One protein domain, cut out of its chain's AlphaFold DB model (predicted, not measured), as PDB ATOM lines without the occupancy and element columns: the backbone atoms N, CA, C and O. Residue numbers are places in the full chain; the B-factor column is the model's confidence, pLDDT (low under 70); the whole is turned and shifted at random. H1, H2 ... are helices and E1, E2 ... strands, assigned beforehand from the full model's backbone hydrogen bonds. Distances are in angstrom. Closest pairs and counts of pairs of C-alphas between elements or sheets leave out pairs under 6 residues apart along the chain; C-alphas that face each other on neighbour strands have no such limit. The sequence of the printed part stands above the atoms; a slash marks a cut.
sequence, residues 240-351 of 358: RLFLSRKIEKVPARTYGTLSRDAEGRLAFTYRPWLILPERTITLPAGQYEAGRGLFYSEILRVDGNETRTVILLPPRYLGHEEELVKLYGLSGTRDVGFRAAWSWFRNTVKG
ATOM      1  N   ARG A 240     116.817 104.385  55.537       81.94
ATOM      2  CA  ARG A 240     117.599 103.553  56.456       81.94
ATOM      3  C   ARG A 240     116.709 103.072  57.596       81.94
ATOM      4  O   ARG A 240     116.171 103.909  58.327       81.94
ATOM      5  N   LEU A 241     116.568 101.760  57.743       85.75
ATOM      6  CA  LEU A 241     115.645 101.114  58.673       85.75
ATOM      7  C   LEU A 241     116.142  99.732  59.113       85.75
ATOM      8  O   LEU A 241     117.180  99.252  58.655       85.75
ATOM      9  N   PHE A 242     115.406  99.105  60.031       84.56
ATOM     10  CA  PHE A 242     115.758  97.809  60.600       84.56
ATOM     11  C   PHE A 242     114.677  96.765  60.329       84.56
ATOM     12  O   PHE A 242     113.488  97.057  60.424       84.56
ATOM     13  N   LEU A 243     115.066  95.514  60.092       80.56
ATOM     14  CA  LEU A 243     114.105  94.409  60.101       80.56
ATOM     15  C   LEU A 243     113.576  94.169  61.520       80.56
ATOM     16  O   LEU A 243     114.345  94.112  62.481       80.56
ATOM     17  N   SER A 244     112.268  93.986  61.665       76.62
ATOM     18  CA  SER A 244     111.669  93.620  62.954       76.62
ATOM     19  C   SER A 244     111.694  92.107  63.189       76.62
ATOM     20  O   SER A 244     111.842  91.652  64.322       76.62
ATOM     21  N   ARG A 245     111.630  91.309  62.115       74.06
ATOM     22  CA  ARG A 245     111.581  89.840  62.165       74.06
ATOM     23  C   ARG A 245     112.551  89.213  61.170       74.06
ATOM     24  O   ARG A 245     113.100  89.897  60.309       74.06
ATOM     25  N   LYS A 246     112.777  87.904  61.312       77.94
ATOM     26  CA  LYS A 246     113.534  87.124  60.329       77.94
ATOM     27  C   LYS A 246     112.711  87.026  59.044       77.94
ATOM     28  O   LYS A 246     111.569  86.577  59.093       77.94
ATOM     29  N   ILE A 247     113.297  87.435  57.925       77.62
ATOM     30  CA  ILE A 247     112.714  87.288  56.589       77.62
ATOM     31  C   ILE A 247     113.687  86.426  55.796       77.62
ATOM     32  O   ILE A 247     114.870  86.750  55.708       77.62
ATOM     33  N   GLU A 248     113.204  85.289  55.294       79.31
ATOM     34  CA  GLU A 248     114.032  84.256  54.661       79.31
ATOM     35  C   GLU A 248     115.199  83.807  55.570       79.31
ATOM     36  O   GLU A 248     114.987  83.214  56.631       79.31
ATOM     37  N   LYS A 249     116.447  84.096  55.173       79.31
ATOM     38  CA  LYS A 249     117.673  83.832  55.940       79.31
ATOM     39  C   LYS A 249     118.212  85.080  56.648       79.31
ATOM     40  O   LYS A 249     119.182  84.971  57.395       79.31
ATOM     41  N   VAL A 250     117.593  86.245  56.449       77.75
ATOM     42  CA  VAL A 250     118.044  87.513  57.030       77.75
ATOM     43  C   VAL A 250     117.457  87.662  58.427       77.75
ATOM     44  O   VAL A 250     116.236  87.639  58.591       77.75
ATOM     45  N   PRO A 251     118.292  87.778  59.465       78.31
ATOM     46  CA  PRO A 251     117.804  87.746  60.829       78.31
ATOM     47  C   PRO A 251     117.234  89.110  61.263       78.31
ATOM     48  O   PRO A 251     117.520  90.150  60.665       78.31
ATOM     49  N   ALA A 252     116.431  89.115  62.330       79.31
ATOM     50  CA  ALA A 252     115.839  90.338  62.879       79.31
ATOM     51  C   ALA A 252     116.908  91.374  63.291       79.31
ATOM     52  O   ALA A 252     118.057  91.022  63.579       79.31
ATOM     53  N   ARG A 253     116.514  92.652  63.338       80.62
ATOM     54  CA  ARG A 253     117.363  93.821  63.644       80.62
ATOM     55  C   ARG A 253     118.538  94.019  62.681       80.62
ATOM     56  O   ARG A 253     119.535  94.647  63.026       80.62
ATOM     57  N   THR A 254     118.432  93.493  61.462       80.00
ATOM     58  CA  THR A 254     119.391  93.792  60.392       80.00
ATOM     59  C   THR A 254     119.143  95.204  59.881       80.00
ATOM     60  O   THR A 254     118.003  95.554  59.577       80.00
ATOM     61  N   TYR A 255     120.205  96.004  59.821       84.31
ATOM     62  CA  TYR A 255     120.176  97.371  59.318       84.31
ATOM     63  C   TYR A 255     120.352  97.393  57.803       84.31
ATOM     64  O   TYR A 255     121.229  96.712  57.268       84.31
ATOM     65  N   GLY A 256     119.541  98.195  57.124       85.12
ATOM     66  CA  GLY A 256     119.602  98.327  55.678       85.12
ATOM     67  C   GLY A 256     118.761  99.483  55.167       85.12
ATOM     68  O   GLY A 256     118.251 100.296  55.940       85.12
ATOM     69  N   THR A 257     118.628  99.546  53.852       85.44
ATOM     70  CA  THR A 257     117.880 100.576  53.142       85.44
ATOM     71  C   THR A 257     116.698  99.946  52.426       85.44
ATOM     72  O   THR A 257     116.833  98.925  51.754       85.44
ATOM     73  N   LEU A 258     115.534 100.572  52.575       83.94
ATOM     74  CA  LEU A 258     114.340 100.231  51.820       83.94
ATOM     75  C   LEU A 258     114.288 101.050  50.534       83.94
ATOM     76  O   LEU A 258     114.393 102.278  50.552       83.94
ATOM     77  N   SER A 259     114.094 100.351  49.426       84.00
ATOM     78  CA  SER A 259     113.906 100.916  48.096       84.00
ATOM     79  C   SER A 259     112.743 100.210  47.395       84.00
ATOM     80  O   SER A 259     112.216  99.212  47.894       84.00
ATOM     81  N   ARG A 260     112.297 100.760  46.265       79.75
ATOM     82  CA  ARG A 260     111.392 100.059  45.354       79.75
ATOM     83  C   ARG A 260     112.205  99.515  44.190       79.75
ATOM     84  O   ARG A 260     113.018 100.242  43.629       79.75
ATOM     85  N   ASP A 261     111.965  98.253  43.872       78.94
ATOM     86  CA  ASP A 261     112.539  97.601  42.701       78.94
ATOM     87  C   ASP A 261     111.847  98.084  41.413       78.94
ATOM     88  O   ASP A 261     110.791  98.725  41.469       78.94
ATOM     89  N   ALA A 262     112.410  97.745  40.252       72.81
ATOM     90  CA  ALA A 262     111.888  98.088  38.930       72.81
ATOM     91  C   ALA A 262     110.437  97.615  38.714       72.81
ATOM     92  O   ALA A 262     109.681  98.261  37.993       72.81
ATOM     93  N   GLU A 263     110.008  96.541  39.387       71.31
ATOM     94  CA  GLU A 263     108.623  96.045  39.327       71.31
ATOM     95  C   GLU A 263     107.703  96.661  40.402       71.31
ATOM     96  O   GLU A 263     106.588  96.194  40.626       71.31
ATOM     97  N   GLY A 264     108.165  97.683  41.129       71.81
ATOM     98  CA  GLY A 264     107.394  98.374  42.168       71.81
ATOM     99  C   GLY A 264     107.278  97.619  43.497       71.81
ATOM    100  O   GLY A 264     106.567  98.077  44.396       71.81
ATOM    101  N   ARG A 265     107.983  96.490  43.649       80.62
ATOM    102  CA  ARG A 265     108.057  95.704  44.890       80.62
ATOM    103  C   ARG A 265     108.997  96.370  45.895       80.62
ATOM    104  O   ARG A 265     109.954  97.037  45.513       80.62
ATOM    105  N   LEU A 266     108.742  96.188  47.189       82.75
ATOM    106  CA  LEU A 266     109.633  96.693  48.233       82.75
ATOM    107  C   LEU A 266     110.880  95.802  48.336       82.75
ATOM    108  O   LEU A 266     110.771  94.614  48.642       82.75
ATOM    109  N   ALA A 267     112.057  96.383  48.118       84.75
ATOM    110  CA  ALA A 267     113.351  95.721  48.221       84.75
ATOM    111  C   ALA A 267     114.131  96.253  49.430       84.75
ATOM    112  O   ALA A 267     114.223  97.462  49.658       84.75
ATOM    113  N   PHE A 268     114.690  95.337  50.216       86.38
ATOM    114  CA  PHE A 268     115.515  95.642  51.375       86.38
ATOM    115  C   PHE A 268     116.969  95.262  51.100       86.38
ATOM    116  O   PHE A 268     117.314  94.084  50.977       86.38
ATOM    117  N   THR A 269     117.818  96.281  51.038       86.94
ATOM    118  CA  THR A 269     119.243  96.149  50.750       86.94
ATOM    119  C   THR A 269     120.048  96.317  52.030       86.94
ATOM    120  O   THR A 269     119.870  97.295  52.755       86.94
ATOM    121  N   TYR A 270     120.934  95.375  52.341       87.06
ATOM    122  CA  TYR A 270     121.693  95.365  53.589       87.06
ATOM    123  C   TYR A 270     123.132  94.885  53.395       87.06
ATOM    124  O   TYR A 270     123.455  94.160  52.457       87.06
ATOM    125  N   ARG A 271     124.001  95.257  54.338       85.31
ATOM    126  CA  ARG A 271     125.371  94.739  54.442       85.31
ATOM    127  C   ARG A 271     125.491  93.895  55.706       85.31
ATOM    128  O   ARG A 271     125.310  94.436  56.803       85.31
ATOM    129  N   PRO A 272     125.761  92.581  55.606       81.31
ATOM    130  CA  PRO A 272     125.985  91.764  56.791       81.31
ATOM    131  C   PRO A 272     127.145  92.347  57.617       81.31
ATOM    132  O   PRO A 272     128.151  92.781  57.062       81.31
ATOM    133  N   TRP A 273     126.997  92.426  58.943       73.75
ATOM    134  CA  TRP A 273     127.988  93.066  59.831       73.75
ATOM    135  C   TRP A 273     128.410  94.497  59.427       73.75
ATOM    136  O   TRP A 273     129.440  94.979  59.882       73.75
ATOM    137  N   LEU A 274     127.630  95.189  58.586       78.56
ATOM    138  CA  LEU A 274     127.909  96.516  58.014       78.56
ATOM    139  C   LEU A 274     129.115  96.601  57.055       78.56
ATOM    140  O   LEU A 274     129.182  97.553  56.279       78.56
ATOM    141  N   ILE A 275     130.021  95.620  57.062       77.62
ATOM    142  CA  ILE A 275     131.259  95.608  56.260       77.62
ATOM    143  C   ILE A 275     131.274  94.559  55.138       77.62
ATOM    144  O   ILE A 275     132.078  94.675  54.218       77.62
ATOM    145  N   LEU A 276     130.412  93.539  55.194       83.44
ATOM    146  CA  LEU A 276     130.376  92.474  54.183       83.44
ATOM    147  C   LEU A 276     129.653  92.927  52.899       83.44
ATOM    148  O   LEU A 276     128.949  93.944  52.919       83.44
ATOM    149  N   PRO A 277     129.794  92.165  51.790       85.06
ATOM    150  CA  PRO A 277     129.171  92.493  50.516       85.06
ATOM    151  C   PRO A 277     127.669  92.726  50.634       85.06
ATOM    152  O   PRO A 277     126.968  92.052  51.394       85.06
ATOM    153  N   GLU A 278     127.200  93.690  49.855       87.31
ATOM    154  CA  GLU A 278     125.808  94.108  49.818       87.31
ATOM    155  C   GLU A 278     124.907  92.978  49.316       87.31
ATOM    156  O   GLU A 278     125.238  92.261  48.372       87.31
ATOM    157  N   ARG A 279     123.777  92.788  49.994       86.75
ATOM    158  CA  ARG A 279     122.775  91.773  49.678       86.75
ATOM    159  C   ARG A 279     121.403  92.423  49.646       86.75
ATOM    160  O   ARG A 279     121.071  93.205  50.535       86.75
ATOM    161  N   THR A 280     120.594  92.039  48.670       85.56
ATOM    162  CA  THR A 280     119.231  92.545  48.503       85.56
ATOM    163  C   THR A 280     118.249  91.399  48.655       85.56
ATOM    164  O   THR A 280     118.468  90.318  48.112       85.56
ATOM    165  N   ILE A 281     117.179  91.632  49.411       87.06
ATOM    166  CA  ILE A 281     116.034  90.727  49.505       87.06
ATOM    167  C   ILE A 281     114.762  91.473  49.118       87.06
ATOM    168  O   ILE A 281     114.575  92.638  49.473       87.06
ATOM    169  N   THR A 282     113.864  90.805  48.407       84.88
ATOM    170  CA  THR A 282     112.528  91.334  48.122       84.88
ATOM    171  C   THR A 282     111.606  91.017  49.289       84.88
ATOM    172  O   THR A 282     111.544  89.872  49.738       84.88
ATOM    173  N   LEU A 283     110.882  92.014  49.798       82.25
ATOM    174  CA  LEU A 283     109.883  91.762  50.829       82.25
ATOM    175  C   LEU A 283     108.733  90.919  50.250       82.25
ATOM    176  O   LEU A 283     108.376  91.089  49.080       82.25
ATOM    177  N   PRO A 284     108.124  90.030  51.054       80.62
ATOM    178  CA  PRO A 284     106.988  89.228  50.614       80.62
ATOM    179  C   PRO A 284     105.847  90.086  50.048       80.62
ATOM    180  O   PRO A 284     105.596  91.187  50.535       80.62
ATOM    181  N   ALA A 285     105.102  89.573  49.070       76.00
ATOM    182  CA  ALA A 285     103.892  90.249  48.602       76.00
ATOM    183  C   ALA A 285     102.861  90.364  49.744       76.00
ATOM    184  O   ALA A 285     102.651  89.411  50.497       76.00
ATOM    185  N   GLY A 286     102.239  91.535  49.880       76.81
ATOM    186  CA  GLY A 286     101.250  91.815  50.918       76.81
ATOM    187  C   GLY A 286     100.870  93.291  50.971       76.81
ATOM    188  O   GLY A 286     101.523  94.131  50.348       76.81
ATOM    189  N   GLN A 287      99.809  93.604  51.716       79.81
ATOM    190  CA  GLN A 287      99.463  94.988  52.033       79.81
ATOM    191  C   GLN A 287     100.305  95.460  53.214       79.81
ATOM    192  O   GLN A 287     100.417  94.761  54.223       79.81
ATOM    193  N   TYR A 288     100.912  96.635  53.074       83.31
ATOM    194  CA  TYR A 288     101.788  97.209  54.083       83.31
ATOM    195  C   TYR A 288     101.223  98.532  54.594       83.31
ATOM    196  O   TYR A 288     100.872  99.390  53.793       83.31
ATOM    197  N   GLU A 289     101.209  98.716  55.913       84.12
ATOM    198  CA  GLU A 289     100.751  99.930  56.597       84.12
ATOM    199  C   GLU A 289     101.864 100.537  57.456       84.12
ATOM    200  O   GLU A 289     102.702  99.823  58.011       84.12
ATOM    201  N   ALA A 290     101.856 101.861  57.610       83.06
ATOM    202  CA  ALA A 290     102.757 102.559  58.521       83.06
ATOM    203  C   ALA A 290     102.161 102.628  59.938       83.06
ATOM    204  O   ALA A 290     101.148 103.282  60.189       83.06
ATOM    205  N   GLY A 291     102.821 101.966  60.879       79.62
ATOM    206  CA  GLY A 291     102.509 101.973  62.297       79.62
ATOM    207  C   GLY A 291     102.980 103.251  63.003       79.62
ATOM    208  O   GLY A 291     104.182 103.509  63.080       79.62
ATOM    209  N   ARG A 292     102.049 104.018  63.578       77.75
ATOM    210  CA  ARG A 292     102.295 105.190  64.431       77.75
ATOM    211  C   ARG A 292     102.468 104.758  65.888       77.75
ATOM    212  O   ARG A 292     101.494 104.592  66.626       77.75
ATOM    213  N   GLY A 293     103.714 104.585  66.319       70.06
ATOM    214  CA  GLY A 293     104.046 104.332  67.722       70.06
ATOM    215  C   GLY A 293     104.282 105.618  68.521       70.06
ATOM    216  O   GLY A 293     104.286 106.723  67.984       70.06
ATOM    217  N   LEU A 294     104.463 105.485  69.840       66.12
ATOM    218  CA  LEU A 294     104.755 106.623  70.725       66.12
ATOM    219  C   LEU A 294     106.228 107.070  70.653       66.12
ATOM    220  O   LEU A 294     106.504 108.259  70.761       66.12
ATOM    221  N   PHE A 295     107.155 106.120  70.485       63.62
ATOM    222  CA  PHE A 295     108.608 106.358  70.537       63.62
ATOM    223  C   PHE A 295     109.328 106.076  69.218       63.62
ATOM    224  O   PHE A 295     110.414 106.598  68.978       63.62
ATOM    225  N   TYR A 296     108.744 105.228  68.382       69.44
ATOM    226  CA  TYR A 296     109.274 104.845  67.087       69.44
ATOM    227  C   TYR A 296     108.114 104.401  66.196       69.44
ATOM    228  O   TYR A 296     107.049 104.034  66.701       69.44
ATOM    229  N   SER A 297     108.323 104.443  64.887       80.19
ATOM    230  CA  SER A 297     107.329 104.030  63.898       80.19
ATOM    231  C   SER A 297     107.662 102.623  63.396       80.19
ATOM    232  O   SER A 297     108.786 102.134  63.533       80.19
ATOM    233  N   GLU A 298     106.688 101.937  62.819       83.06
ATOM    234  CA  GLU A 298     106.865 100.582  62.293       83.06
ATOM    235  C   GLU A 298     106.259 100.465  60.893       83.06
ATOM    236  O   GLU A 298     105.416 101.274  60.522       83.06
ATOM    237  N   ILE A 299     106.664  99.468  60.103       81.69
ATOM    238  CA  ILE A 299     105.889  99.052  58.923       81.69
ATOM    239  C   ILE A 299     105.338  97.661  59.202       81.69
ATOM    240  O   ILE A 299     106.077  96.712  59.503       81.69
ATOM    241  N   LEU A 300     104.020  97.576  59.120       83.25
ATOM    242  CA  LEU A 300     103.210  96.408  59.398       83.25
ATOM    243  C   LEU A 300     102.822  95.776  58.071       83.25
ATOM    244  O   LEU A 300     102.482  96.480  57.128       83.25
ATOM    245  N   ARG A 301     102.839  94.451  58.010       82.12
ATOM    246  CA  ARG A 301     102.135  93.703  56.979       82.12
ATOM    247  C   ARG A 301     100.763  93.319  57.517       82.12
ATOM    248  O   ARG A 301     100.667  92.815  58.638       82.12
ATOM    249  N   VAL A 302      99.737  93.574  56.721       79.69
ATOM    250  CA  VAL A 302      98.348  93.227  57.016       79.69
ATOM    251  C   VAL A 302      98.032  91.912  56.311       79.69
ATOM    252  O   VAL A 302      98.008  91.854  55.082       79.69
ATOM    253  N   ASP A 303      97.814  90.858  57.096       76.94
ATOM    254  CA  ASP A 303      97.366  89.548  56.621       76.94
ATOM    255  C   ASP A 303      95.960  89.296  57.204       76.94
ATOM    256  O   ASP A 303      95.785  88.679  58.258       76.94
ATOM    257  N   GLY A 304      94.931  89.840  56.544       71.38
ATOM    258  CA  GLY A 304      93.548  89.773  57.027       71.38
ATOM    259  C   GLY A 304      93.347  90.583  58.313       71.38
ATOM    260  O   GLY A 304      93.509  91.801  58.306       71.38
ATOM    261  N   ASN A 305      92.981  89.912  59.412       62.69
ATOM    262  CA  ASN A 305      92.782  90.553  60.719       62.69
ATOM    263  C   ASN A 305      94.063  90.579  61.581       62.69
ATOM    264  O   ASN A 305      94.108  91.267  62.601       62.69
ATOM    265  N   GLU A 306      95.112  89.848  61.182       64.69
ATOM    266  CA  GLU A 306      96.406  89.865  61.862       64.69
ATOM    267  C   GLU A 306      97.318  90.937  61.263       64.69
ATOM    268  O   GLU A 306      97.492  91.042  60.046       64.69
ATOM    269  N   THR A 307      97.962  91.712  62.136       73.44
ATOM    270  CA  THR A 307      99.035  92.626  61.732       73.44
ATOM    271  C   THR A 307     100.367  92.112  62.237       73.44
ATOM    272  O   THR A 307     100.499  91.666  63.377       73.44
ATOM    273  N   ARG A 308     101.376  92.136  61.368       77.44
ATOM    274  CA  ARG A 308     102.713  91.639  61.687       77.44
ATOM    275  C   ARG A 308     103.737  92.718  61.401       77.44
ATOM    276  O   ARG A 308     103.900  93.130  60.259       77.44
ATOM    277  N   THR A 309     104.475  93.143  62.421       78.38
ATOM    278  CA  THR A 309     105.589  94.078  62.237       78.38
ATOM    279  C   THR A 309     106.695  93.442  61.401       78.38
ATOM    280  O   THR A 309     107.300  92.447  61.809       78.38
ATOM    281  N   VAL A 310     106.990  94.045  60.251       80.25
ATOM    282  CA  VAL A 310     108.040  93.599  59.324       80.25
ATOM    283  C   VAL A 310     109.279  94.479  59.460       80.25
ATOM    284  O   VAL A 310     110.400  93.969  59.499       80.25
ATOM    285  N   ILE A 311     109.085  95.788  59.631       83.56
ATOM    286  CA  ILE A 311     110.161  96.781  59.724       83.56
ATOM    287  C   ILE A 311     109.994  97.628  60.982       83.56
ATOM    288  O   ILE A 311     108.894  98.054  61.324       83.56
ATOM    289  N   LEU A 312     111.121  97.904  61.627       82.38
ATOM    290  CA  LEU A 312     111.266  98.879  62.692       82.38
ATOM    291  C   LEU A 312     111.920 100.148  62.126       82.38
ATOM    292  O   LEU A 312     113.035 100.098  61.593       82.38
ATOM    293  N   LEU A 313     111.246 101.288  62.263       83.06
ATOM    294  CA  LEU A 313     111.780 102.586  61.864       83.06
ATOM    295  C   LEU A 313     112.435 103.268  63.076       83.06
ATOM    296  O   LEU A 313     111.848 103.296  64.156       83.06
ATOM    297  N   PRO A 314     113.644 103.835  62.927       82.69
ATOM    298  CA  PRO A 314     114.263 104.638  63.976       82.69
ATOM    299  C   PRO A 314     113.403 105.844  64.400       82.69
ATOM    300  O   PRO A 314     112.602 106.331  63.597       82.69
ATOM    301  N   PRO A 315     113.646 106.428  65.591       78.00
ATOM    302  CA  PRO A 315     112.910 107.594  66.094       78.00
ATOM    303  C   PRO A 315     112.899 108.807  65.150       78.00
ATOM    304  O   PRO A 315     112.021 109.656  65.247       78.00
ATOM    305  N   ARG A 316     113.839 108.897  64.195       81.25
ATOM    306  CA  ARG A 316     113.869 109.968  63.181       81.25
ATOM    307  C   ARG A 316     112.634 110.019  62.270       81.25
ATOM    308  O   ARG A 316     112.401 111.059  61.670       81.25
ATOM    309  N   TYR A 317     111.904 108.911  62.123       79.81
ATOM    310  CA  TYR A 317     110.711 108.822  61.271       79.81
ATOM    311  C   TYR A 317     109.413 109.117  62.031       79.81
ATOM    312  O   TYR A 317     108.344 109.110  61.424       79.81
ATOM    313  N   LEU A 318     109.498 109.380  63.338       78.19
ATOM    314  CA  LEU A 318     108.337 109.701  64.155       78.19
ATOM    315  C   LEU A 318     107.675 110.986  63.636       78.19
ATOM    316  O   LEU A 318     108.331 112.024  63.549       78.19
ATOM    317  N   GLY A 319     106.389 110.909  63.291       77.94
ATOM    318  CA  GLY A 319     105.628 112.028  62.721       77.94
ATOM    319  C   GLY A 319     105.706 112.151  61.195       77.94
ATOM    320  O   GLY A 319     105.053 113.025  60.635       77.94
ATOM    321  N   HIS A 320     106.463 111.278  60.522       80.38
ATOM    322  CA  HIS A 320     106.613 111.252  59.061       80.38
ATOM    323  C   HIS A 320     105.860 110.082  58.404       80.38
ATOM    324  O   HIS A 320     106.132 109.713  57.263       80.38
ATOM    325  N   GLU A 321     104.917 109.452  59.109       82.06
ATOM    326  CA  GLU A 321     104.254 108.227  58.647       82.06
ATOM    327  C   GLU A 321     103.411 108.448  57.383       82.06
ATOM    328  O   GLU A 321     103.394 107.593  56.504       82.06
ATOM    329  N   GLU A 322     102.762 109.605  57.245       81.62
ATOM    330  CA  GLU A 322     101.984 109.946  56.042       81.62
ATOM    331  C   GLU A 322     102.874 110.163  54.816       81.62
ATOM    332  O   GLU A 322     102.506 109.808  53.695       81.62
ATOM    333  N   GLU A 323     104.070 110.708  55.021       81.38
ATOM    334  CA  GLU A 323     105.059 110.863  53.957       81.38
ATOM    335  C   GLU A 323     105.618 109.501  53.535       81.38
ATOM    336  O   GLU A 323     105.769 109.242  52.342       81.38
ATOM    337  N   LEU A 324     105.841 108.588  54.488       82.44
ATOM    338  CA  LEU A 324     106.234 107.209  54.190       82.44
ATOM    339  C   LEU A 324     105.164 106.468  53.381       82.44
ATOM    340  O   LEU A 324     105.513 105.746  52.448       82.44
ATOM    341  N   VAL A 325     103.880 106.679  53.690       83.38
ATOM    342  CA  VAL A 325     102.769 106.110  52.911       83.38
ATOM    343  C   VAL A 325     102.834 106.561  51.455       83.38
ATOM    344  O   VAL A 325     102.760 105.719  50.561       83.38
ATOM    345  N   LYS A 326     103.054 107.857  51.210       82.62
ATOM    346  CA  LYS A 326     103.167 108.414  49.853       82.62
ATOM    347  C   LYS A 326     104.406 107.911  49.113       82.62
ATOM    348  O   LYS A 326     104.306 107.508  47.960       82.62
ATOM    349  N   LEU A 327     105.568 107.911  49.768       81.75
ATOM    350  CA  LEU A 327     106.849 107.567  49.139       81.75
ATOM    351  C   LEU A 327     106.981 106.078  48.818       81.75
ATOM    352  O   LEU A 327     107.579 105.717  47.807       81.75
ATOM    353  N   TYR A 328     106.442 105.214  49.679       77.69
ATOM    354  CA  TYR A 328     106.561 103.762  49.536       77.69
ATOM    355  C   TYR A 328     105.271 103.098  49.049       77.69
ATOM    356  O   TYR A 328     105.274 101.883  48.850       77.69
ATOM    357  N   GLY A 329     104.202 103.865  48.799       78.25
ATOM    358  CA  GLY A 329     102.904 103.377  48.325       78.25
ATOM    359  C   GLY A 329     102.267 102.373  49.286       78.25
ATOM    360  O   GLY A 329     101.874 101.288  48.863       78.25
ATOM    361  N   LEU A 330     102.257 102.703  50.578       82.94
ATOM    362  CA  LEU A 330     101.636 101.890  51.631       82.94
ATOM    363  C   LEU A 330     100.107 102.076  51.606       82.94
ATOM    364  O   LEU A 330      99.615 103.078  51.092       82.94
ATOM    365  N   SER A 331      99.342 101.140  52.172       80.38
ATOM    366  CA  SER A 331      97.871 101.200  52.168       80.38
ATOM    367  C   SER A 331      97.294 102.234  53.138       80.38
ATOM    368  O   SER A 331      96.166 102.683  52.952       80.38
ATOM    369  N   GLY A 332      98.056 102.653  54.153       83.81
ATOM    370  CA  GLY A 332      97.613 103.658  55.115       83.81
ATOM    371  C   GLY A 332      98.478 103.735  56.369       83.81
ATOM    372  O   GLY A 332      99.588 103.195  56.417       83.81
ATOM    373  N   THR A 333      97.961 104.420  57.393       82.38
ATOM    374  CA  THR A 333      98.592 104.517  58.716       82.38
ATOM    375  C   THR A 333      97.715 103.911  59.805       82.38
ATOM    376  O   THR A 333      96.508 104.144  59.804       82.38
ATOM    377  N   ARG A 334      98.326 103.238  60.782       80.56
ATOM    378  CA  ARG A 334      97.634 102.608  61.914       80.56
ATOM    379  C   ARG A 334      98.343 102.916  63.228       80.56
ATOM    380  O   ARG A 334      99.566 102.884  63.278       80.56
ATOM    381  N   ASP A 335      97.609 103.194  64.300       75.88
ATOM    382  CA  ASP A 335      98.222 103.347  65.627       75.88
ATOM    383  C   ASP A 335      98.695 101.986  66.161       75.88
ATOM    384  O   ASP A 335      97.986 100.987  66.037       75.88
ATOM    385  N   VAL A 336      99.880 101.947  66.778       70.56
ATOM    386  CA  VAL A 336     100.481 100.724  67.352       70.56
ATOM    387  C   VAL A 336     101.052 100.948  68.752       70.56
ATOM    388  O   VAL A 336     101.382 102.068  69.160       70.56
ATOM    389  N   GLY A 337     101.155  99.858  69.518       69.38
ATOM    390  CA  GLY A 337     101.696  99.850  70.877       69.38
ATOM    391  C   GLY A 337     100.840 100.649  71.861       69.38
ATOM    392  O   GLY A 337      99.614 100.553  71.864       69.38
ATOM    393  N   PHE A 338     101.479 101.477  72.696       60.97
ATOM    394  CA  PHE A 338     100.783 102.245  73.738       60.97
ATOM    395  C   PHE A 338      99.713 103.195  73.178       60.97
ATOM    396  O   PHE A 338      98.687 103.399  73.820       60.97
ATOM    397  N   ARG A 339      99.904 103.747  71.970       64.00
ATOM    398  CA  ARG A 339      98.888 104.596  71.322       64.00
ATOM    399  C   ARG A 339      97.636 103.805  70.951       64.00
ATOM    400  O   ARG A 339      96.540 104.299  71.192       64.00
ATOM    401  N   ALA A 340      97.798 102.581  70.448       63.12
ATOM    402  CA  ALA A 340      96.686 101.675  70.167       63.12
ATOM    403  C   ALA A 340      95.986 101.208  71.451       63.12
ATOM    404  O   ALA A 340      94.763 101.209  71.526       63.12
ATOM    405  N   ALA A 341      96.755 100.870  72.492       59.59
ATOM    406  CA  ALA A 341      96.204 100.481  73.789       59.59
ATOM    407  C   ALA A 341      95.424 101.632  74.452       59.59
ATOM    408  O   ALA A 341      94.335 101.422  74.983       59.59
ATOM    409  N   TRP A 342      95.942 102.861  74.377       61.16
ATOM    410  CA  TRP A 342      95.285 104.054  74.914       61.16
ATOM    411  C   TRP A 342      94.053 104.465  74.102       61.16
ATOM    412  O   TRP A 342      93.033 104.846  74.679       61.16
ATOM    413  N   SER A 343      94.116 104.383  72.769       61.19
ATOM    414  CA  SER A 343      92.968 104.676  71.910       61.19
ATOM    415  C   SER A 343      91.857 103.643  72.097       61.19
ATOM    416  O   SER A 343      90.701 104.042  72.244       61.19
ATOM    417  N   TRP A 344      92.204 102.357  72.207       63.69
ATOM    418  CA  TRP A 344      91.286 101.287  72.590       63.69
ATOM    419  C   TRP A 344      90.671 101.553  73.965       63.69
ATOM    420  O   TRP A 344      89.454 101.649  74.063       63.69
ATOM    421  N   PHE A 345      91.479 101.796  75.006       60.12
ATOM    422  CA  PHE A 345      90.981 102.089  76.356       60.12
ATOM    423  C   PHE A 345      90.003 103.270  76.362       60.12
ATOM    424  O   PHE A 345      88.895 103.168  76.884       60.12
ATOM    425  N   ARG A 346      90.365 104.381  75.709       68.81
ATOM    426  CA  ARG A 346      89.502 105.563  75.596       68.81
ATOM    427  C   ARG A 346      88.195 105.260  74.860       68.81
ATOM    428  O   ARG A 346      87.167 105.836  75.206       68.81
ATOM    429  N   ASN A 347      88.223 104.403  73.842       65.31
ATOM    430  CA  ASN A 347      87.037 104.026  73.073       65.31
ATOM    431  C   ASN A 347      86.135 103.060  73.852       65.31
ATOM    432  O   ASN A 347      84.921 103.250  73.848       65.31
ATOM    433  N   THR A 348      86.719 102.113  74.589       64.19
ATOM    434  CA  THR A 348      86.016 101.197  75.495       64.19
ATOM    435  C   THR A 348      85.343 101.959  76.638       64.19
ATOM    436  O   THR A 348      84.162 101.753  76.897       64.19
ATOM    437  N   VAL A 349      86.036 102.929  77.249       67.88
ATOM    438  CA  VAL A 349      85.465 103.827  78.276       67.88
ATOM    439  C   VAL A 349      84.350 104.714  77.705       67.88
ATOM    440  O   VAL A 349      83.409 105.058  78.413       67.88
ATOM    441  N   LYS A 350      84.409 105.059  76.414       70.25
ATOM    442  CA  LYS A 350      83.354 105.803  75.704       70.25
ATOM    443  C   LYS A 350      82.268 104.909  75.082       70.25
ATOM    444  O   LYS A 350      81.464 105.413  74.301       70.25
ATOM    445  N   GLY A 351      82.240 103.609  75.385       47.38
ATOM    446  CA  GLY A 351      81.198 102.683  74.926       47.38
ATOM    447  C   GLY A 351      81.218 102.351  73.427       47.38
ATOM    448  O   GLY A 351      80.236 101.831  72.905       47.38
TER     449      GLY A 351
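AT A GLANCE: This is residues 240 to 351 of the 358 residues of an uncharacterized protein of Verrucomicrobia bacterium (UniProt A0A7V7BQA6). A long, strongly twisted sheet of eight strands makes the body, with the short helix H1 packed over one face of it at the E5 and E8 end. After the edge strand E8 comes the helix H2, which only grazes the sheet with its residues 338 to 343; residues 344 to 351, of which 344 to 349 belong to H2, stick out as an arm. The printed part has 112 residues with eight named strands and two named helices, in the order E1 E2 E3 E4 E5 E6 E7 H1 E8 H2; the sheet is mixed and runs E4 E3 E2 E1 E7 E6 E5 E8, and the class is mixed, helices and strands. The whole is compact, with a radius of gyration of the C-alphas of 15.0 A, yet elongated in outline, spanning 54 by 27 by 24 A.

IN THESE COORDINATES: Find C-alpha 240 at (117.599, 103.553, 56.456), where E1, residues 240 to 243, begins. E2 holds residues 255 to 260 and is 16.7 A long; E3, residues 266 to 270, is 13.3 A long, and E4 holds residues 279 to 282. Look next for E5 at residues 287 to 292, 16.3 A, and E6 at residues 297 to 303, 19.0 A. E7, the longest strand, runs 20.0 A from C-alpha 306 at (96.406, 89.865, 61.862) to C-alpha 313, and bends by 56 degrees at residue 310. H1 holds residues 321 to 328, 10.4 A, and E8 residues 332 to 335. H2, residues 338 to 349, runs 16.1 A and ends at C-alpha 349, (85.465, 103.827, 78.276).

HOW THE PARTS SIT: Begin at the inner strands E1 and E7, which are antiparallel: N 242 and O 312 are 3.0 A apart, within hydrogen-bond range. The pairing of E1 is staggered, with E2 over residues 240 to 242 and with E7 over residues 242 to 243. Going toward the edge strand E4, you meet a meander, E1 E2 E3 E4, each strand the antiparallel neighbour of the one before; look at N 256 and O 241, 3.0 A, for E1 and E2, N 257 and O 269, 2.8 A, for E2 and E3, and N 268 and O 281, 2.8 A, for E3 and E4. Going the other way, E5 E6 E7 form a second meander, with N 308 and O 301 at 2.9 A and N 291 and O 298 at 2.7 A. The edge strand E8 is parallel to E5, at 43 degrees, with N 292 and O 334 at 2.7 A. E7, H1 and E8 form a split strand-helix-strand unit, two strands of one sheet that are not neighbours, with a helix between them in the chain and E6 and E5 between them in the sheet; its crossover is right-handed. H1 is on the sheet at a height of 7.2 A and lies over E5, running along the strands at 26 degrees to E5 on the local plane; the closest C-alphas of H1 and E5, those of Glu 321 and Ala 290, are 5.9 A apart. H2 only grazes the sheet with residues 338 to 343, and H1 and H2 are apart. In H1 and H2 every O i to N i+4 pair is within hydrogen-bond range.

THE WHOLE: The two C-alphas farthest apart are those of Pro 277 and Gly 351, at 54.8 A. Without residues 344 to 351, which stand free, the body spans 44 by 27 by 24 A. The printed part has no cut, and the link from E1 to E2, 11 residues, is long. The mean pLDDT of the printed part is 77.6; look for values under 70 at residues 294 to 296, 305 to 306, 337 to 349 and 351.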